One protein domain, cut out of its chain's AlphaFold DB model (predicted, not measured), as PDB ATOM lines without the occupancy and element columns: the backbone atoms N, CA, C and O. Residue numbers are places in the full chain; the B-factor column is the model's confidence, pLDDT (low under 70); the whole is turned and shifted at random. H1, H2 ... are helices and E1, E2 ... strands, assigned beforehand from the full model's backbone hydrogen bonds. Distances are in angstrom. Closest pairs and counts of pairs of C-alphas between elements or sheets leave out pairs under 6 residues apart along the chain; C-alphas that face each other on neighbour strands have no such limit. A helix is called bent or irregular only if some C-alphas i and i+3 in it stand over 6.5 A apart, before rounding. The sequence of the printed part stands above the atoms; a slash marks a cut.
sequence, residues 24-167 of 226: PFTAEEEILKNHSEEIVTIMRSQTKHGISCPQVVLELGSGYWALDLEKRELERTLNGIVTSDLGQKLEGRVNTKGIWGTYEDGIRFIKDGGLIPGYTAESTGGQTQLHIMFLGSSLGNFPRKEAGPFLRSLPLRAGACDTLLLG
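AT A GLANCE: This is residues 24 to 167 of the 226 residues of the protein "Methyltransf_33 domain-containing protein" of Coprinopsis cinerea (strain Okayama-7 / 130 / ATCC MYA-4618 / FGSC 9003) (UniProt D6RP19). A small sheet of two parallel strands, E1 and E2, lies between H2 on one side and H4 on the other, while the long H1, bent into an L, is on the far side of the domain. Between the sheet and H1 run long unnamed stretches, among them residues 128 to 135 and 160 to 167, and the short H5 and H6 form a further small group near H4. The 144 printed residues include six named helices and two named strands, in the order H1, E1, H2, H3, E2, H4, H5, H6; the class is mostly helix, though under half of the residues are in named elements. The whole is compact, with a radius of gyration of the C-alphas of 15.6 A, and spans 39 by 38 by 30 A.

HOW THE PARTS SIT: E1, residues 65 to 68, and E2, residues 97 to 100, are parallel neighbours at 27 degrees; N 66 and O 97 are 3.1 A apart and N 99 and O 66 are 2.8 A apart, both within hydrogen-bond range. With H2, residues 71 to 83, and H3, residues 85 to 90, between them, they form a strand-helix-strand unit, two parallel strands joined through helices, with a right-handed crossover. The closest C-alphas of H2 and E2 are those of Lys 71 and Trp 100, 5.9 A apart. H2 and H3 are close but not clearly touching, with Ile 81 and Gly 87 closest at 5.2 A between C-alphas, and about perpendicular at 89 degrees. The closest C-alphas of E2 and H4, residues 103 to 111, are those of Ile 99 and Gly 106, 6.7 A apart. H4 and H6, residues 147 to 153, are close but not clearly touching, with the C-alphas of Ile 107 and Ser 153 closest at 7.6 A; they run the same way at a shallow tilt of 26 degrees. H5, residues 138 to 141, is close to H6 but not clearly touching, with the C-alphas of Leu 139 and Ala 147 closest at 6.4 A. H1, residues 24 to 45, was assigned as one helix by its hydrogen bonds but is bent: C-alphas 34 and 37 are 8.0 A apart. Its arms, H1a, residues 24 to 34, and H1b, residues 37 to 45, are about perpendicular at 73 degrees, and both are apart from H2 to H6. Every O i to N i+4 pair is within hydrogen-bond range in H1a, H1b, H2, H4 and H6; H3 has 1 of 2, and H5 is too short for such a pair.

IN THESE COORDINATES: H1a begins at C-alpha 24, (137.077, 105.510, 132.063), and is 15.5 A long; H1b is 11.8 A. E1 begins at C-alpha 65, (137.549, 117.873, 151.573). H2 is 18.1 A long and H4 12.3 A. H6 ends at C-alpha 153, (129.521, 128.722, 138.539).

THE WHOLE: The C-alphas of Gln 88 and Lys 145, the two farthest apart, are 43.4 A apart. The printed part has no cut; the links H1 to E1 and H4 to H5 are long. The pLDDT is under 70 at residues 45 to 63, 118 to 127 and 159.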
ATOM      1  N   PRO A  24     136.875 104.120 131.640       92.31
ATOM      2  CA  PRO A  24     137.077 105.510 132.063       92.31
ATOM      3  C   PRO A  24     137.777 105.643 133.420       92.31
ATOM      4  O   PRO A  24     138.606 106.533 133.598       92.31
ATOM      5  N   PHE A  25     137.487 104.738 134.363       90.12
ATOM      6  CA  PHE A  25     138.098 104.761 135.692       90.12
ATOM      7  C   PHE A  25     139.583 104.382 135.650       90.12
ATOM      8  O   PHE A  25     140.418 105.091 136.207       90.12
ATOM      9  N   THR A  26     139.932 103.291 134.963       92.06
ATOM     10  CA  THR A  26     141.318 102.808 134.891       92.06
ATOM     11  C   THR A  26     142.208 103.726 134.053       92.06
ATOM     12  O   THR A  26     143.356 103.951 134.427       92.06
ATOM     13  N   ALA A  27     141.678 104.324 132.981       93.19
ATOM     14  CA  ALA A  27     142.394 105.315 132.181       93.19
ATOM     15  C   ALA A  27     142.683 106.605 132.971       93.19
ATOM     16  O   ALA A  27     143.803 107.115 132.932       93.19
ATOM     17  N   GLU A  28     141.708 107.125 133.726       92.00
ATOM     18  CA  GLU A  28     141.913 108.303 134.576       92.00
ATOM     19  C   GLU A  28     142.891 108.008 135.728       92.00
ATOM     20  O   GLU A  28     143.781 108.814 136.007       92.00
ATOM     21  N   GLU A  29     142.796 106.825 136.346       90.69
ATOM     22  CA  GLU A  29     143.722 106.390 137.393       90.69
ATOM     23  C   GLU A  29     145.163 106.232 136.867       90.69
ATOM     24  O   GLU A  29     146.110 106.649 137.539       90.69
ATOM     25  N   GLU A  30     145.354 105.687 135.658       94.75
ATOM     26  CA  GLU A  30     146.670 105.584 135.016       94.75
ATOM     27  C   GLU A  30     147.265 106.966 134.705       94.75
ATOM     28  O   GLU A  30     148.428 107.218 135.033       94.75
ATOM     29  N   ILE A  31     146.474 107.887 134.142       94.06
ATOM     30  CA  ILE A  31     146.910 109.267 133.868       94.06
ATOM     31  C   ILE A  31     147.343 109.956 135.168       94.06
ATOM     32  O   ILE A  31     148.429 110.538 135.224       94.06
ATOM     33  N   LEU A  32     146.537 109.859 136.231       90.56
ATOM     34  CA  LEU A  32     146.850 110.461 137.526       90.56
ATOM     35  C   LEU A  32     148.100 109.844 138.163       90.56
ATOM     36  O   LEU A  32     148.929 110.583 138.692       90.56
ATOM     37  N   LYS A  33     148.290 108.520 138.082       90.00
ATOM     38  CA  LYS A  33     149.516 107.851 138.552       90.00
ATOM     39  C   LYS A  33     150.744 108.352 137.792       90.00
ATOM     40  O   LYS A  33     151.678 108.855 138.421       90.00
ATOM     41  N   ASN A  34     150.717 108.265 136.464       96.31
ATOM     42  CA  ASN A  34     151.872 108.515 135.600       96.31
ATOM     43  C   ASN A  34     152.259 110.004 135.507       96.31
ATOM     44  O   ASN A  34     153.442 110.309 135.387       96.31
ATOM     45  N   HIS A  35     151.294 110.929 135.601       94.19
ATOM     46  CA  HIS A  35     151.522 112.375 135.444       94.19
ATOM     47  C   HIS A  35     151.355 113.193 136.736       94.19
ATOM     48  O   HIS A  35     151.428 114.420 136.691       94.19
ATOM     49  N   SER A  36     151.173 112.561 137.902       87.62
ATOM     50  CA  SER A  36     151.000 113.252 139.198       87.62
ATOM     51  C   SER A  36     152.039 114.352 139.475       87.62
ATOM     52  O   SER A  36     151.670 115.466 139.851       87.62
ATOM     53  N   GLU A  37     153.331 114.084 139.255       87.06
ATOM     54  CA  GLU A  37     154.400 115.075 139.461       87.06
ATOM     55  C   GLU A  37     154.325 116.249 138.471       87.06
ATOM     56  O   GLU A  37     154.568 117.397 138.853       87.06
ATOM     57  N   GLU A  38     153.944 115.989 137.219       89.75
ATOM     58  CA  GLU A  38     153.765 117.004 136.175       89.75
ATOM     59  C   GLU A  38     152.545 117.887 136.472       89.75
ATOM     60  O   GLU A  38     152.665 119.111 136.497       89.75
ATOM     61  N   ILE A  39     151.403 117.276 136.800       88.12
ATOM     62  CA  ILE A  39     150.156 117.949 137.193       88.12
ATOM     63  C   ILE A  39     150.410 118.882 138.385       88.12
ATOM     64  O   ILE A  39     150.130 120.082 138.313       88.12
ATOM     65  N   VAL A  40     151.029 118.370 139.454       83.75
ATOM     66  CA  VAL A  40     151.385 119.164 140.641       83.75
ATOM     67  C   VAL A  40     152.389 120.268 140.295       83.75
ATOM     68  O   VAL A  40     152.280 121.383 140.812       83.75
ATOM     69  N   THR A  41     153.344 120.014 139.397       83.50
ATOM     70  CA  THR A  41     154.289 121.038 138.923       83.50
ATOM     71  C   THR A  41     153.580 122.140 138.137       83.50
ATOM     72  O   THR A  41     153.859 123.315 138.367       83.50
ATOM     73  N   ILE A  42     152.610 121.809 137.281       83.50
ATOM     74  CA  ILE A  42     151.811 122.782 136.526       83.50
ATOM     75  C   ILE A  42     150.965 123.638 137.478       83.50
ATOM     76  O   ILE A  42     151.076 124.866 137.426       83.50
ATOM     77  N   MET A  43     150.211 123.023 138.400       79.75
ATOM     78  CA  MET A  43     149.384 123.719 139.406       79.75
ATOM     79  C   MET A  43     150.214 124.689 140.267       79.75
ATOM     80  O   MET A  43     149.769 125.794 140.584       79.75
ATOM     81  N   ARG A  44     151.463 124.316 140.584       71.88
ATOM     82  CA  ARG A  44     152.433 125.163 141.297       71.88
ATOM     83  C   ARG A  44     153.035 126.263 140.425       71.88
ATOM     84  O   ARG A  44     153.153 127.398 140.879       71.88
ATOM     85  N   SER A  45     153.431 125.959 139.191       60.53
ATOM     86  CA  SER A  45     154.220 126.854 138.324       60.53
ATOM     87  C   SER A  45     153.491 128.128 137.876       60.53
ATOM     88  O   SER A  45     154.137 129.087 137.452       60.53
ATOM     89  N   GLN A  46     152.164 128.182 138.038       58.31
ATOM     90  CA  GLN A  46     151.374 129.402 137.842       58.31
ATOM     91  C   GLN A  46     151.802 130.550 138.783       58.31
ATOM     92  O   GLN A  46     151.583 131.709 138.445       58.31
ATOM     93  N   THR A  47     152.491 130.256 139.900       54.31
ATOM     94  CA  THR A  47     153.026 131.210 140.908       54.31
ATOM     95  C   THR A  47     154.172 132.126 140.423       54.31
ATOM     96  O   THR A  47     155.144 132.409 141.134       54.31
ATOM     97  N   LYS A  48     154.053 132.688 139.214       45.19
ATOM     98  CA  LYS A  48     154.877 133.826 138.782       45.19
ATOM     99  C   LYS A  48     154.730 134.965 139.802       45.19
ATOM    100  O   LYS A  48     153.610 135.327 140.149       45.19
ATOM    101  N   HIS A  49     155.874 135.534 140.205       47.25
ATOM    102  CA  HIS A  49     156.117 136.501 141.301       47.25
ATOM    103  C   HIS A  49     156.641 135.942 142.640       47.25
ATOM    104  O   HIS A  49     156.936 136.731 143.531       47.25
ATOM    105  N   GLY A  50     156.885 134.632 142.774       41.81
ATOM    106  CA  GLY A  50     157.791 134.112 143.819       41.81
ATOM    107  C   GLY A  50     157.285 134.223 145.265       41.81
ATOM    108  O   GLY A  50     158.079 134.169 146.202       41.81
ATOM    109  N   ILE A  51     155.972 134.365 145.454       42.72
ATOM    110  CA  ILE A  51     155.329 134.285 146.768       42.72
ATOM    111  C   ILE A  51     155.084 132.805 147.086       42.72
ATOM    112  O   ILE A  51     154.432 132.098 146.319       42.72
ATOM    113  N   SER A  52     155.595 132.334 148.227       38.22
ATOM    114  CA  SER A  52     155.360 130.972 148.727       38.22
ATOM    115  C   SER A  52     153.945 130.835 149.302       38.22
ATOM    116  O   SER A  52     153.751 130.839 150.517       38.22
ATOM    117  N   CYS A  53     152.954 130.738 148.418       39.25
ATOM    118  CA  CYS A  53     151.542 130.596 148.765       39.25
ATOM    119  C   CYS A  53     151.231 129.221 149.405       39.25
ATOM    120  O   CYS A  53     151.586 128.196 148.811       39.25
ATOM    121  N   PRO A  54     150.551 129.146 150.573       36.34
ATOM    122  CA  PRO A  54     149.933 127.906 151.042       36.34
ATOM    123  C   PRO A  54     148.963 127.339 149.998       36.34
ATOM    124  O   PRO A  54     148.214 128.068 149.344       36.34
ATOM    125  N   GLN A  55     149.025 126.019 149.826       38.50
ATOM    126  CA  GLN A  55     148.682 125.377 148.563       38.50
ATOM    127  C   GLN A  55     147.445 124.495 148.576       38.50
ATOM    128  O   GLN A  55     147.062 123.904 149.585       38.50
ATOM    129  N   VAL A  56     146.921 124.423 147.356       32.16
ATOM    130  CA  VAL A  56     145.578 124.086 146.917       32.16
ATOM    131  C   VAL A  56     145.165 122.617 146.669       32.16
ATOM    132  O   VAL A  56     144.347 122.459 145.803       32.16
ATOM    133  N   VAL A  57     145.759 121.506 147.158       41.56
ATOM    134  CA  VAL A  57     145.885 120.230 146.340       41.56
ATOM    135  C   VAL A  57     144.952 118.955 146.483       41.56
ATOM    136  O   VAL A  57     145.253 117.951 145.854       41.56
ATOM    137  N   LEU A  58     143.855 118.917 147.265       56.25
ATOM    138  CA  LEU A  58     142.659 118.045 147.074       56.25
ATOM    139  C   LEU A  58     141.744 118.453 145.924       56.25
ATOM    140  O   LEU A  58     141.511 117.642 145.048       56.25
ATOM    141  N   GLU A  59     141.139 119.642 145.953       51.75
ATOM    142  CA  GLU A  59     141.840 120.889 146.279       51.75
ATOM    143  C   GLU A  59     141.799 121.487 147.723       51.75
ATOM    144  O   GLU A  59     140.778 121.877 148.285       51.75
ATOM    145  N   LEU A  60     142.998 121.456 148.359       44.25
ATOM    146  CA  LEU A  60     143.307 121.502 149.803       44.25
ATOM    147  C   LEU A  60     143.361 122.925 150.356       44.25
ATOM    148  O   LEU A  60     144.161 123.700 149.874       44.25
ATOM    149  N   GLY A  61     142.820 123.199 151.537       28.34
ATOM    150  CA  GLY A  61     143.389 124.252 152.403       28.34
ATOM    151  C   GLY A  61     144.391 123.653 153.394       28.34
ATOM    152  O   GLY A  61     144.029 123.530 154.557       28.34
ATOM    153  N   SER A  62     145.535 123.119 152.927       46.09
ATOM    154  CA  SER A  62     146.356 122.111 153.660       46.09
ATOM    155  C   SER A  62     145.553 120.933 154.265       46.09
ATOM    156  O   SER A  62     146.003 120.222 155.166       46.09
ATOM    157  N   GLY A  63     144.355 120.684 153.735       62.69
ATOM    158  CA  GLY A  63     143.436 119.636 154.153       62.69
ATOM    159  C   GLY A  63     142.439 119.266 153.062       62.69
ATOM    160  O   GLY A  63     141.976 120.146 152.343       62.69
ATOM    161  N   TYR A  64     142.177 117.968 152.915       75.62
ATOM    162  CA  TYR A  64     141.371 117.347 151.861       75.62
ATOM    163  C   TYR A  64     139.892 117.367 152.252       75.62
ATOM    164  O   TYR A  64     139.575 116.997 153.371       75.62
ATOM    165  N   TRP A  65     138.995 117.784 151.360       83.44
ATOM    166  CA  TRP A  65     137.549 117.873 151.573       83.44
ATOM    167  C   TRP A  65     136.797 117.076 150.495       83.44
ATOM    168  O   TRP A  65     136.391 117.644 149.484       83.44
ATOM    169  N   ALA A  66     136.591 115.772 150.685       83.00
ATOM    170  CA  ALA A  66     135.718 115.030 149.770       83.00
ATOM    171  C   ALA A  66     134.309 115.651 149.770       83.00
ATOM    172  O   ALA A  66     133.763 115.926 150.838       83.00
ATOM    173  N   LEU A  67     133.735 115.875 148.589       83.44
ATOM    174  CA  LEU A  67     132.331 116.246 148.427       83.44
ATOM    175  C   LEU A  67     131.559 114.997 148.008       83.44
ATOM    176  O   LEU A  67     131.853 114.428 146.960       83.44
ATOM    177  N   ASP A  68     130.572 114.606 148.805       81.12
ATOM    178  CA  ASP A  68     129.689 113.480 148.506       81.12
ATOM    179  C   ASP A  68     128.236 113.848 148.833       81.12
ATOM    180  O   ASP A  68     127.945 114.712 149.665       81.12
ATOM    181  N   LEU A  69     127.314 113.163 148.172       80.38
ATOM    182  CA  LEU A  69     125.878 113.316 148.330       80.38
ATOM    183  C   LEU A  69     125.310 112.333 149.370       80.38
ATOM    184  O   LEU A  69     124.225 112.578 149.903       80.38
ATOM    185  N   GLU A  70     126.038 111.264 149.705       82.00
ATOM    186  CA  GLU A  70     125.704 110.328 150.781       82.00
ATOM    187  C   GLU A  70     126.733 110.434 151.928       82.00
ATOM    188  O   GLU A  70     127.945 110.490 151.730       82.00
ATOM    189  N   LYS A  71     126.238 110.522 153.166       84.94
ATOM    190  CA  LYS A  71     127.040 110.848 154.348       84.94
ATOM    191  C   LYS A  71     127.836 109.649 154.874       84.94
ATOM    192  O   LYS A  71     128.964 109.820 155.334       84.94
ATOM    193  N   ARG A  72     127.259 108.448 154.860       81.94
ATOM    194  CA  ARG A  72     127.899 107.223 155.363       81.94
ATOM    195  C   ARG A  72     129.007 106.757 154.422       81.94
ATOM    196  O   ARG A  72     130.031 106.280 154.906       81.94
ATOM    197  N   GLU A  73     128.845 106.926 153.117       78.88
ATOM    198  CA  GLU A  73     129.869 106.607 152.118       78.88
ATOM    199  C   GLU A  73     131.016 107.648 152.113       78.88
ATOM    200  O   GLU A  73     132.190 107.264 152.061       78.88
ATOM    201  N   LEU A  74     130.720 108.931 152.374       82.75
ATOM    202  CA  LEU A  74     131.718 109.957 152.722       82.75
ATOM    203  C   LEU A  74     132.513 109.591 153.988       82.75
ATOM    204  O   LEU A  74     133.746 109.623 153.995       82.75
ATOM    205  N   GLU A  75     131.814 109.206 155.062       87.00
ATOM    206  CA  GLU A  75     132.434 108.752 156.311       87.00
ATOM    207  C   GLU A  75     133.246 107.458 156.100       87.00
ATOM    208  O   GLU A  75     134.352 107.358 156.634       87.00
ATOM    209  N   ARG A  76     132.785 106.493 155.285       85.88
ATOM    210  CA  ARG A  76     133.558 105.289 154.911       85.88
ATOM    211  C   ARG A  76     134.858 105.679 154.216       85.88
ATOM    212  O   ARG A  76     135.921 105.223 154.632       85.88
ATOM    213  N   THR A  77     134.775 106.510 153.182       83.19
ATOM    214  CA  THR A  77     135.915 106.865 152.327       83.19
ATOM    215  C   THR A  77     136.989 107.614 153.111       83.19
ATOM    216  O   THR A  77     138.163 107.247 153.063       83.19
ATOM    217  N   LEU A  78     136.599 108.600 153.923       86.12
ATOM    218  CA  LEU A  78     137.538 109.356 154.756       86.12
ATOM    219  C   LEU A  78     138.189 108.484 155.841       86.12
ATOM    220  O   LEU A  78     139.404 108.558 156.026       86.12
ATOM    221  N   ASN A  79     137.429 107.608 156.508       87.81
ATOM    222  CA  ASN A  79     137.996 106.657 157.471       87.81
ATOM    223  C   ASN A  79     138.920 105.627 156.792       87.81
ATOM    224  O   ASN A  79     139.945 105.255 157.364       87.81
ATOM    225  N   GLY A  80     138.605 105.200 155.566       85.69
ATOM    226  CA  GLY A  80     139.461 104.336 154.749       85.69
ATOM    227  C   GLY A  80     140.796 104.998 154.401       85.69
ATOM    228  O   GLY A  80     141.847 104.381 154.560       85.69
ATOM    229  N   ILE A  81     140.784 106.282 154.024       84.50
ATOM    230  CA  ILE A  81     142.014 107.059 153.808       84.50
ATOM    231  C   ILE A  81     142.825 107.121 155.108       84.50
ATOM    232  O   ILE A  81     143.988 106.720 155.104       84.50
ATOM    233  N   VAL A  82     142.219 107.552 156.220       86.62
ATOM    234  CA  VAL A  82     142.894 107.727 157.523       86.62
ATOM    235  C   VAL A  82     143.503 106.425 158.061       86.62
ATOM    236  O   VAL A  82     144.596 106.457 158.617       86.62
ATOM    237  N   THR A  83     142.839 105.280 157.878       88.50
ATOM    238  CA  THR A  83     143.324 103.975 158.373       88.50
ATOM    239  C   THR A  83     144.348 103.290 157.458       88.50
ATOM    240  O   THR A  83     144.970 102.312 157.870       88.50
ATOM    241  N   SER A  84     144.564 103.801 156.243       89.38
ATOM    242  CA  SER A  84     145.505 103.232 155.270       89.38
ATOM    243  C   SER A  84     146.964 103.675 155.468       89.38
ATOM    244  O   SER A  84     147.263 104.694 156.096       89.38
ATOM    245  N   ASP A  85     147.887 102.977 154.801       88.62
ATOM    246  CA  ASP A  85     149.288 103.393 154.626       88.62
ATOM    247  C   ASP A  85     149.443 104.779 153.973       88.62
ATOM    248  O   ASP A  85     150.510 105.389 154.068       88.62
ATOM    249  N   LEU A  86     148.422 105.271 153.258       82.81
ATOM    250  CA  LEU A  86     148.392 106.637 152.739       82.81
ATOM    251  C   LEU A  86     148.035 107.628 153.854       82.81
ATOM    252  O   LEU A  86     148.716 108.640 153.987       82.81
ATOM    253  N   GLY A  87     147.055 107.308 154.705       83.50
ATOM    254  CA  GLY A  87     146.696 108.098 155.888       83.50
ATOM    255  C   GLY A  87     147.899 108.380 156.786       83.50
ATOM    256  O   GLY A  87     148.190 109.538 157.072       83.50
ATOM    257  N   GLN A  88     148.692 107.351 157.100       86.62
ATOM    258  CA  GLN A  88     149.937 107.483 157.877       86.62
ATOM    259  C   GLN A  88     150.986 108.403 157.215       86.62
ATOM    260  O   GLN A  88     151.763 109.066 157.899       86.62
ATOM    261  N   LYS A  89     151.026 108.475 155.876       84.94
ATOM    262  CA  LYS A  89     151.934 109.370 155.125       84.94
ATOM    263  C   LYS A  89     151.407 110.807 155.042       84.94
ATOM    264  O   LYS A  89     152.200 111.733 154.858       84.94
ATOM    265  N   LEU A  90     150.090 110.983 155.155       81.62
ATOM    266  CA  LEU A  90     149.385 112.265 155.151       81.62
ATOM    267  C   LEU A  90     149.238 112.876 156.556       81.62
ATOM    268  O   LEU A  90     149.036 114.087 156.662       81.62
ATOM    269  N   GLU A  91     149.369 112.083 157.623       81.94
ATOM    270  CA  GLU A  91     149.230 112.534 159.011       81.94
ATOM    271  C   GLU A  91     150.144 113.734 159.324       81.94
ATOM    272  O   GLU A  91     151.323 113.775 158.965       81.94
ATOM    273  N   GLY A  92     149.568 114.771 159.941       78.50
ATOM    274  CA  GLY A  92     150.250 116.039 160.225       78.50
ATOM    275  C   GLY A  92     150.591 116.902 158.997       78.50
ATOM    276  O   GLY A  92     151.084 118.015 159.171       78.50
ATOM    277  N   ARG A  93     150.324 116.433 157.769       78.31
ATOM    278  CA  ARG A  93     150.610 117.139 156.501       78.31
ATOM    279  C   ARG A  93     149.348 117.557 155.753       78.31
ATOM    280  O   ARG A  93     149.347 118.609 155.118       78.31
ATOM    281  N   VAL A  94     148.303 116.731 155.810       77.69
ATOM    282  CA  VAL A  94     147.022 116.935 155.125       77.69
ATOM    283  C   VAL A  94     145.863 116.570 156.056       77.69
ATOM    284  O   VAL A  94     145.716 115.426 156.468       77.69
ATOM    285  N   ASN A  95     145.017 117.549 156.372       78.31
ATOM    286  CA  ASN A  95     143.837 117.387 157.229       78.31
ATOM    287  C   ASN A  95     142.597 116.912 156.438       78.31
ATOM    288  O   ASN A  95     141.975 117.713 155.747       78.31
ATOM    289  N   THR A  96     142.228 115.632 156.513       80.94
ATOM    290  CA  THR A  96     141.058 115.067 155.809       80.94
ATOM    291  C   THR A  96     139.719 115.425 156.470       80.94
ATOM    292  O   THR A  96     139.540 115.261 157.674       80.94
ATOM    293  N   LYS A  97     138.756 115.856 155.656       86.75
ATOM    294  CA  LYS A  97     137.405 116.326 155.982       86.75
ATOM    295  C   LYS A  97     136.433 115.953 154.858       86.75
ATOM    296  O   LYS A  97     136.849 115.511 153.789       86.75
ATOM    297  N   GLY A  98     135.144 116.193 155.085       85.31
ATOM    298  CA  GLY A  98     134.098 116.024 154.083       85.31
ATOM    299  C   GLY A  98     133.127 117.201 154.030       85.31
ATOM    300  O   GLY A  98     132.917 117.888 155.031       85.31
ATOM    301  N   ILE A  99     132.527 117.403 152.861       86.94
ATOM    302  CA  ILE A  99     131.337 118.216 152.627       86.94
ATOM    303  C   ILE A  99     130.242 117.232 152.206       86.94
ATOM    304  O   ILE A  99     130.419 116.487 151.247       86.94
ATOM    305  N   TRP A 100     129.121 117.220 152.925       89.38
ATOM    306  CA  TRP A 100     127.950 116.429 152.550       89.38
ATOM    307  C   TRP A 100     126.921 117.347 151.884       89.38
ATOM    308  O   TRP A 100     126.440 118.286 152.521       89.38
ATOM    309  N   GLY A 101     126.618 117.115 150.605       86.00
ATOM    310  CA  GLY A 101     125.695 117.945 149.828       86.00
ATOM    311  C   GLY A 101     125.891 117.846 148.314       86.00
ATOM    312  O   GLY A 101     126.621 117.000 147.809       86.00
ATOM    313  N   THR A 102     125.217 118.725 147.577       85.88
ATOM    314  CA  THR A 102     125.327 118.841 146.113       85.88
ATOM    315  C   THR A 102     126.569 119.624 145.669       85.88
ATOM    316  O   THR A 102     127.227 120.287 146.476       85.88
ATOM    317  N   TYR A 103     126.866 119.621 144.362       84.62
ATOM    318  CA  TYR A 103     127.865 120.528 143.784       84.62
ATOM    319  C   TYR A 103     127.531 121.995 144.095       84.62
ATOM    320  O   TYR A 103     128.418 122.771 144.439       84.62
ATOM    321  N   GLU A 104     126.252 122.370 144.061       87.06
ATOM    322  CA  GLU A 104     125.754 123.700 144.410       87.06
ATOM    323  C   GLU A 104     125.988 124.040 145.891       87.06
ATOM    324  O   GLU A 104     126.338 125.179 146.208       87.06
ATOM    325  N   ASP A 105     125.848 123.067 146.799       88.44
ATOM    326  CA  ASP A 105     126.155 123.236 148.226       88.44
ATOM    327  C   ASP A 105     127.658 123.405 148.471       88.44
ATOM    328  O   ASP A 105     128.051 124.304 149.215       88.44
ATOM    329  N   GLY A 106     128.502 122.612 147.801       88.44
ATOM    330  CA  GLY A 106     129.959 122.762 147.846       88.44
ATOM    331  C   GLY A 106     130.418 124.117 147.293       88.44
ATOM    332  O   GLY A 106     131.153 124.850 147.953       88.44
ATOM    333  N   ILE A 107     129.915 124.512 146.120       88.06
ATOM    334  CA  ILE A 107     130.194 125.811 145.488       88.06
ATOM    335  C   ILE A 107     129.751 126.975 146.388       88.06
ATOM    336  O   ILE A 107     130.462 127.980 146.471       88.06
ATOM    337  N   ARG A 108     128.606 126.854 147.073       89.25
ATOM    338  CA  ARG A 108     128.131 127.842 148.053       89.25
ATOM    339  C   ARG A 108     129.054 127.900 149.270       89.25
ATOM    340  O   ARG A 108     129.552 128.974 149.582       89.25
ATOM    341  N   PHE A 109     129.376 126.759 149.880       87.25
ATOM    342  CA  PHE A 109     130.286 126.668 151.028       87.25
ATOM    343  C   PHE A 109     131.659 127.311 150.762       87.25
ATOM    344  O   PHE A 109     132.202 127.991 151.632       87.25
ATOM    345  N   ILE A 110     132.205 127.164 149.550       85.38
ATOM    346  CA  ILE A 110     133.451 127.837 149.152       85.38
ATOM    347  C   ILE A 110     133.258 129.360 149.062       85.38
ATOM    348  O   ILE A 110     134.070 130.110 149.602       85.38
ATOM    349  N   LYS A 111     132.185 129.824 148.403       84.00
ATOM    350  CA  LYS A 111     131.877 131.258 148.230       84.00
ATOM    351  C   LYS A 111     131.568 131.973 149.545       84.00
ATOM    352  O   LYS A 111     131.900 133.146 149.665       84.00
ATOM    353  N   ASP A 112     131.023 131.252 150.519       86.38
ATOM    354  CA  ASP A 112     130.759 131.731 151.879       86.38
ATOM    355  C   ASP A 112     132.026 131.715 152.776       86.38
ATOM    356  O   ASP A 112     131.960 132.027 153.965       86.38
ATOM    357  N   GLY A 113     133.197 131.359 152.225       81.00
ATOM    358  CA  GLY A 113     134.489 131.379 152.924       81.00
ATOM    359  C   GLY A 113     134.829 130.114 153.723       81.00
ATOM    360  O   GLY A 113     135.760 130.138 154.528       81.00
ATOM    361  N   GLY A 114     134.108 129.008 153.513       82.69
ATOM    362  CA  GLY A 114     134.227 127.771 154.297       82.69
ATOM    363  C   GLY A 114     135.556 127.011 154.155       82.69
ATOM    364  O   GLY A 114     135.965 126.326 155.093       82.69
ATOM    365  N   LEU A 115     136.254 127.158 153.019       78.06
ATOM    366  CA  LEU A 115     137.612 126.618 152.818       78.06
ATOM    367  C   LEU A 115     138.711 127.616 153.201       78.06
ATOM    368  O   LEU A 115     139.690 127.258 153.854       78.06
ATOM    369  N   ILE A 116     138.566 128.861 152.745       74.19
ATOM    370  CA  ILE A 116     139.567 129.925 152.843       74.19
ATOM    371  C   ILE A 116     138.864 131.132 153.488       74.19
ATOM    372  O   ILE A 116     138.003 131.739 152.847       74.19
ATOM    373  N   PRO A 117     139.190 131.500 154.742       70.12
ATOM    374  CA  PRO A 117     138.539 132.618 155.422       70.12
ATOM    375  C   PRO A 117     138.692 133.933 154.648       70.12
ATOM    376  O   PRO A 117     139.798 134.313 154.268       70.12
ATOM    377  N   GLY A 118     137.577 134.631 154.412       65.56
ATOM    378  CA  GLY A 118     137.558 135.861 153.610       65.56
ATOM    379  C   GLY A 118     137.682 135.645 152.095       65.56
ATOM    380  O   GLY A 118     137.910 136.606 151.361       65.56
ATOM    381  N   TYR A 119     137.542 134.409 151.606       69.50
ATOM    382  CA  TYR A 119     137.418 134.134 150.177       69.50
ATOM    383  C   TYR A 119     136.181 134.823 149.588       69.50
ATOM    384  O   TYR A 119     135.077 134.676 150.101       69.50
ATOM    385  N   THR A 120     136.361 135.504 148.459       66.88
ATOM    386  CA  THR A 120     135.280 135.894 147.550       66.88
ATOM    387  C   THR A 120     135.756 135.630 146.121       66.88
ATOM    388  O   THR A 120     136.957 135.656 145.851       66.88
ATOM    389  N   ALA A 121     134.843 135.403 145.175       62.72
ATOM    390  CA  ALA A 121     135.216 135.240 143.760       62.72
ATOM    391  C   ALA A 121     135.844 136.516 143.144       62.72
ATOM    392  O   ALA A 121     136.458 136.465 142.081       62.72
ATOM    393  N   GLU A 122     135.703 137.646 143.837       64.94
ATOM    394  CA  GLU A 122     136.197 138.974 143.466       64.94
ATOM    395  C   GLU A 122     137.553 139.303 144.128       64.94
ATOM    396  O   GLU A 122     138.150 140.338 143.824       64.94
ATOM    397  N   SER A 123     138.071 138.454 145.032       63.75
ATOM    398  CA  SER A 123     139.282 138.758 145.805       63.75
ATOM    399  C   SER A 123     140.576 138.558 145.006       63.75
ATOM    400  O   SER A 123     141.152 137.472 144.919       63.75
ATOM    401  N   THR A 124     141.096 139.650 144.451       54.69
ATOM    402  CA  THR A 124     142.421 139.677 143.815       54.69
ATOM    403  C   THR A 124     143.532 139.793 144.864       54.69
ATOM    404  O   THR A 124     143.581 140.783 145.594       54.69
ATOM    405  N   GLY A 125     144.461 138.830 144.904       52.19
ATOM    406  CA  GLY A 125     145.681 138.907 145.728       52.19
ATOM    407  C   GLY A 125     145.679 138.121 147.048       52.19
ATOM    408  O   GLY A 125     146.504 138.400 147.916       52.19
ATOM    409  N   GLY A 126     144.788 137.140 147.226       54.34
ATOM    410  CA  GLY A 126     144.858 136.222 148.370       54.34
ATOM    411  C   GLY A 126     146.100 135.316 148.325       54.34
ATOM    412  O   GLY A 126     146.425 134.773 147.274       54.34
ATOM    413  N   GLN A 127     146.767 135.109 149.467       58.12
ATOM    414  CA  GLN A 127     147.949 134.229 149.575       58.12
ATOM    415  C   GLN A 127     147.641 132.730 149.433       58.12
ATOM    416  O   GLN A 127     148.563 131.932 149.323       58.12
ATOM    417  N   THR A 128     146.372 132.337 149.448       70.25
ATOM    418  CA  THR A 128     145.945 130.942 149.305       70.25
ATOM    419  C   THR A 128     145.303 130.784 147.931       70.25
ATOM    420  O   THR A 128     144.291 131.438 147.657       70.25
ATOM    421  N   GLN A 129     145.902 129.960 147.066       76.12
ATOM    422  CA  GLN A 129     145.339 129.582 145.757       76.12
ATOM    423  C   GLN A 129     144.033 128.784 145.951       76.12
ATOM    424  O   GLN A 129     143.710 128.402 147.070       76.12
ATOM    425  N   LEU A 130     143.272 128.516 144.896       79.38
ATOM    426  CA  LEU A 130     142.183 127.535 144.894       79.38
ATOM    427  C   LEU A 130     142.170 126.782 143.567       79.38
ATOM    428  O   LEU A 130     141.888 127.332 142.510       79.38
ATOM    429  N   HIS A 131     142.500 125.510 143.621       83.38
ATOM    430  CA  HIS A 131     142.388 124.589 142.498       83.38
ATOM    431  C   HIS A 131     141.003 123.863 142.596       83.38
ATOM    432  O   HIS A 131     140.347 124.011 143.629       83.38
ATOM    433  N   ILE A 132     140.516 123.130 141.578       85.94
ATOM    434  CA  ILE A 132     139.271 122.308 141.602       85.94
ATOM    435  C   ILE A 132     139.407 121.061 140.689       85.94
ATOM    436  O   ILE A 132     139.777 121.198 139.528       85.94
ATOM    437  N   MET A 133     139.034 119.875 141.177       86.75
ATOM    438  CA  MET A 133     139.157 118.561 140.541       86.75
ATOM    439  C   MET A 133     137.761 118.082 140.176       86.75
ATOM    440  O   MET A 133     136.912 117.870 141.042       86.75
ATOM    441  N   PHE A 134     137.522 117.885 138.886       87.19
ATOM    442  CA  PHE A 134     136.252 117.381 138.388       87.19
ATOM    443  C   PHE A 134     136.512 116.171 137.494       87.19
ATOM    444  O   PHE A 134     136.763 116.300 136.299       87.19
ATOM    445  N   LEU A 135     136.549 115.007 138.140       87.38
ATOM    446  CA  LEU A 135     137.039 113.733 137.611       87.38
ATOM    447  C   LEU A 135     135.882 112.795 137.204       87.38
ATOM    448  O   LEU A 135     134.704 113.172 137.258       87.38
ATOM    449  N   GLY A 136     136.199 111.580 136.759       84.56
ATOM    450  CA  GLY A 136     135.248 110.535 136.369       84.56
ATOM    451  C   GLY A 136     134.422 110.877 135.129       84.56
ATOM    452  O   GLY A 136     133.310 110.378 134.976       84.56
ATOM    453  N   SER A 137     134.901 111.797 134.281       88.00
ATOM    454  CA  SER A 137     134.131 112.391 133.173       88.00
ATOM    455  C   SER A 137     132.782 112.999 133.618       88.00
ATOM    456  O   SER A 137     131.844 113.122 132.827       88.00
ATOM    457  N   SER A 138     132.657 113.416 134.888       86.56
ATOM    458  CA  SER A 138     131.372 113.793 135.510       86.56
ATOM    459  C   SER A 138     130.629 114.926 134.787       86.56
ATOM    460  O   SER A 138     129.399 114.999 134.847       86.56
ATOM    461  N   LEU A 139     131.349 115.778 134.048       86.75
ATOM    462  CA  LEU A 139     130.775 116.837 133.212       86.75
ATOM    463  C   LEU A 139     129.920 116.293 132.052       86.75
ATOM    464  O   LEU A 139     128.993 116.974 131.616       86.75
ATOM    465  N   GLY A 140     130.183 115.071 131.582       85.62
ATOM    466  CA  GLY A 140     129.410 114.400 130.531       85.62
ATOM    467  C   GLY A 140     127.954 114.108 130.916       85.62
ATOM    468  O   GLY A 140     127.108 113.984 130.035       85.62
ATOM    469  N   ASN A 141     127.637 114.081 132.217       85.81
ATOM    470  CA  ASN A 141     126.267 113.920 132.714       85.81
ATOM    471  C   ASN A 141     125.401 115.182 132.530       85.81
ATOM    472  O   ASN A 141     124.175 115.106 132.625       85.81
ATOM    473  N   PHE A 142     126.007 116.347 132.276       86.25
ATOM    474  CA  PHE A 142     125.275 117.599 132.084       86.25
ATOM    475  C   PHE A 142     124.786 117.741 130.636       86.25
ATOM    476  O   PHE A 142     125.554 117.528 129.693       86.25
ATOM    477  N   PRO A 143     123.556 118.239 130.409       91.38
ATOM    478  CA  PRO A 143     123.151 118.719 129.096       91.38
ATOM    479  C   PRO A 143     124.167 119.731 128.548       91.38
ATOM    480  O   PRO A 143     124.624 120.631 129.254       91.38
ATOM    481  N   ARG A 144     124.502 119.649 127.253       89.69
ATOM    482  CA  ARG A 144     125.570 120.466 126.628       89.69
ATOM    483  C   ARG A 144     125.375 121.990 126.765       89.69
ATOM    484  O   ARG A 144     126.329 122.748 126.617       89.69
ATOM    485  N   LYS A 145     124.148 122.448 127.046       94.75
ATOM    486  CA  LYS A 145     123.815 123.858 127.329       94.75
ATOM    487  C   LYS A 145     124.107 124.284 128.775       94.75
ATOM    488  O   LYS A 145     124.251 125.478 129.014       94.75
ATOM    489  N   GLU A 146     124.203 123.336 129.704       92.44
ATOM    490  CA  GLU A 146     124.322 123.530 131.156       92.44
ATOM    491  C   GLU A 146     125.750 123.303 131.668       92.44
ATOM    492  O   GLU A 146     126.184 124.025 132.562       92.44
ATOM    493  N   ALA A 147     126.533 122.430 131.023       90.38
ATOM    494  CA  ALA A 147     127.958 122.238 131.327       90.38
ATOM    495  C   ALA A 147     128.768 123.556 131.298       90.38
ATOM    496  O   ALA A 147     129.589 123.819 132.174       90.38
ATOM    497  N   GLY A 148     128.509 124.435 130.322       93.19
ATOM    498  CA  GLY A 148     129.159 125.750 130.227       93.19
ATOM    499  C   GLY A 148     128.797 126.711 131.376       93.19
ATOM    500  O   GLY A 148     129.696 127.318 131.956       93.19
ATOM    501  N   PRO A 149     127.503 126.896 131.705       94.50
ATOM    502  CA  PRO A 149     127.060 127.551 132.936       94.50
ATOM    503  C   PRO A 149     127.642 126.954 134.224       94.50
ATOM    504  O   PRO A 149     128.073 127.729 135.073       94.50
ATOM    505  N   PHE A 150     127.717 125.626 134.354       90.12
ATOM    506  CA  PHE A 150     128.305 124.943 135.512       90.12
ATOM    507  C   PHE A 150     129.794 125.279 135.678       90.12
ATOM    508  O   PHE A 150     130.200 125.778 136.721       90.12
ATOM    509  N   LEU A 151     130.601 125.153 134.619       91.25
ATOM    510  CA  LEU A 151     132.021 125.537 134.666       91.25
ATOM    511  C   LEU A 151     132.242 127.027 135.000       91.25
ATOM    512  O   LEU A 151     133.295 127.385 135.515       91.25
ATOM    513  N   ARG A 152     131.255 127.899 134.738       91.25
ATOM    514  CA  ARG A 152     131.266 129.317 135.153       91.25
ATOM    515  C   ARG A 152     130.687 129.572 136.548       91.25
ATOM    516  O   ARG A 152     130.840 130.681 137.053       91.25
ATOM    517  N   SER A 153     130.000 128.607 137.159       89.94
ATOM    518  CA  SER A 153     129.521 128.722 138.539       89.94
ATOM    519  C   SER A 153     130.606 128.327 139.547       89.94
ATOM    520  O   SER A 153     130.542 128.783 140.694       89.94
ATOM    521  N   LEU A 154     131.618 127.561 139.116       89.69
ATOM    522  CA  LEU A 154     132.796 127.208 139.905       89.69
ATOM    523  C   LEU A 154     133.495 128.458 140.489       89.69
ATOM    524  O   LEU A 154     133.716 129.440 139.775       89.69
ATOM    525  N   PRO A 155     133.856 128.447 141.783       87.12
ATOM    526  CA  PRO A 155     134.555 129.549 142.431       87.12
ATOM    527  C   PRO A 155     136.049 129.513 142.072       87.12
ATOM    528  O   PRO A 155     136.844 128.945 142.804       87.12
ATOM    529  N   LEU A 156     136.426 130.134 140.952       85.88
ATOM    530  CA  LEU A 156     137.820 130.287 140.516       85.88
ATOM    531  C   LEU A 156     138.112 131.772 140.255       85.88
ATOM    532  O   LEU A 156     137.464 132.396 139.412       85.88
ATOM    533  N   ARG A 157     139.069 132.362 140.979       82.12
ATOM    534  CA  ARG A 157     139.384 133.799 140.901       82.12
ATOM    535  C   ARG A 157     140.388 134.084 139.790       82.12
ATOM    536  O   ARG A 157     141.506 133.559 139.773       82.12
ATOM    537  N   ALA A 158     140.031 135.005 138.900       72.25
ATOM    538  CA  ALA A 158     140.940 135.493 137.872       72.25
ATOM    539  C   ALA A 158     142.207 136.110 138.503       72.25
ATOM    540  O   ALA A 158     142.131 137.003 139.346       72.25
ATOM    541  N   GLY A 159     143.383 135.631 138.090       67.56
ATOM    542  CA  GLY A 159     144.680 136.139 138.554       67.56
ATOM    543  C   GLY A 159     145.172 135.612 139.911       67.56
ATOM    544  O   GLY A 159     146.326 135.859 140.247       67.56
ATOM    545  N   ALA A 160     144.377 134.842 140.665       70.12
ATOM    546  CA  ALA A 160     144.810 134.262 141.948       70.12
ATOM    547  C   ALA A 160     145.672 132.986 141.811       70.12
ATOM    548  O   ALA A 160     146.055 132.385 142.811       70.12
ATOM    549  N   CYS A 161     145.989 132.576 140.576       77.06
ATOM    550  CA  CYS A 161     146.610 131.282 140.253       77.06
ATOM    551  C   CYS A 161     145.759 130.078 140.708       77.06
ATOM    552  O   CYS A 161     146.287 129.010 141.028       77.06
ATOM    553  N   ASP A 162     144.442 130.281 140.713       82.62
ATOM    554  CA  ASP A 162     143.416 129.254 140.846       82.62
ATOM    555  C   ASP A 162     143.396 128.367 139.584       82.62
ATOM    556  O   ASP A 162     143.698 128.845 138.487       82.62
ATOM    557  N   THR A 163     143.078 127.074 139.710       85.56
ATOM    558  CA  THR A 163     143.120 126.114 138.579       85.56
ATOM    559  C   THR A 163     141.927 125.161 138.567       85.56
ATOM    560  O   THR A 163     141.207 125.051 139.548       85.56
ATOM    561  N   LEU A 164     141.744 124.433 137.466       88.81
ATOM    562  CA  LEU A 164     140.769 123.351 137.337       88.81
ATOM    563  C   LEU A 164     141.456 122.154 136.666       88.81
ATOM    564  O   LEU A 164     141.944 122.296 135.545       88.81
ATOM    565  N   LEU A 165     141.497 121.003 137.337       90.44
ATOM    566  CA  LEU A 165     141.833 119.716 136.734       90.44
ATOM    567  C   LEU A 165     140.525 119.010 136.361       90.44
ATOM    568  O   LEU A 165     139.732 118.643 137.223       90.44
ATOM    569  N   LEU A 166     140.284 118.862 135.063       90.44
ATOM    570  CA  LEU A 166     139.028 118.353 134.517       90.44
ATOM    571  C   LEU A 166     139.289 117.037 133.778       90.44
ATOM    572  O   LEU A 166     139.928 117.040 132.727       90.44
ATOM    573  N   GLY A 167     138.777 115.935 134.323       89.50
ATOM    574  CA  GLY A 167     138.730 114.642 133.652       89.50
ATOM    575  C   GLY A 167     137.586 114.613 132.642       89.50
ATOM    576  O   GLY A 167     136.451 114.963 132.973       89.50
TER     577      GLY A 167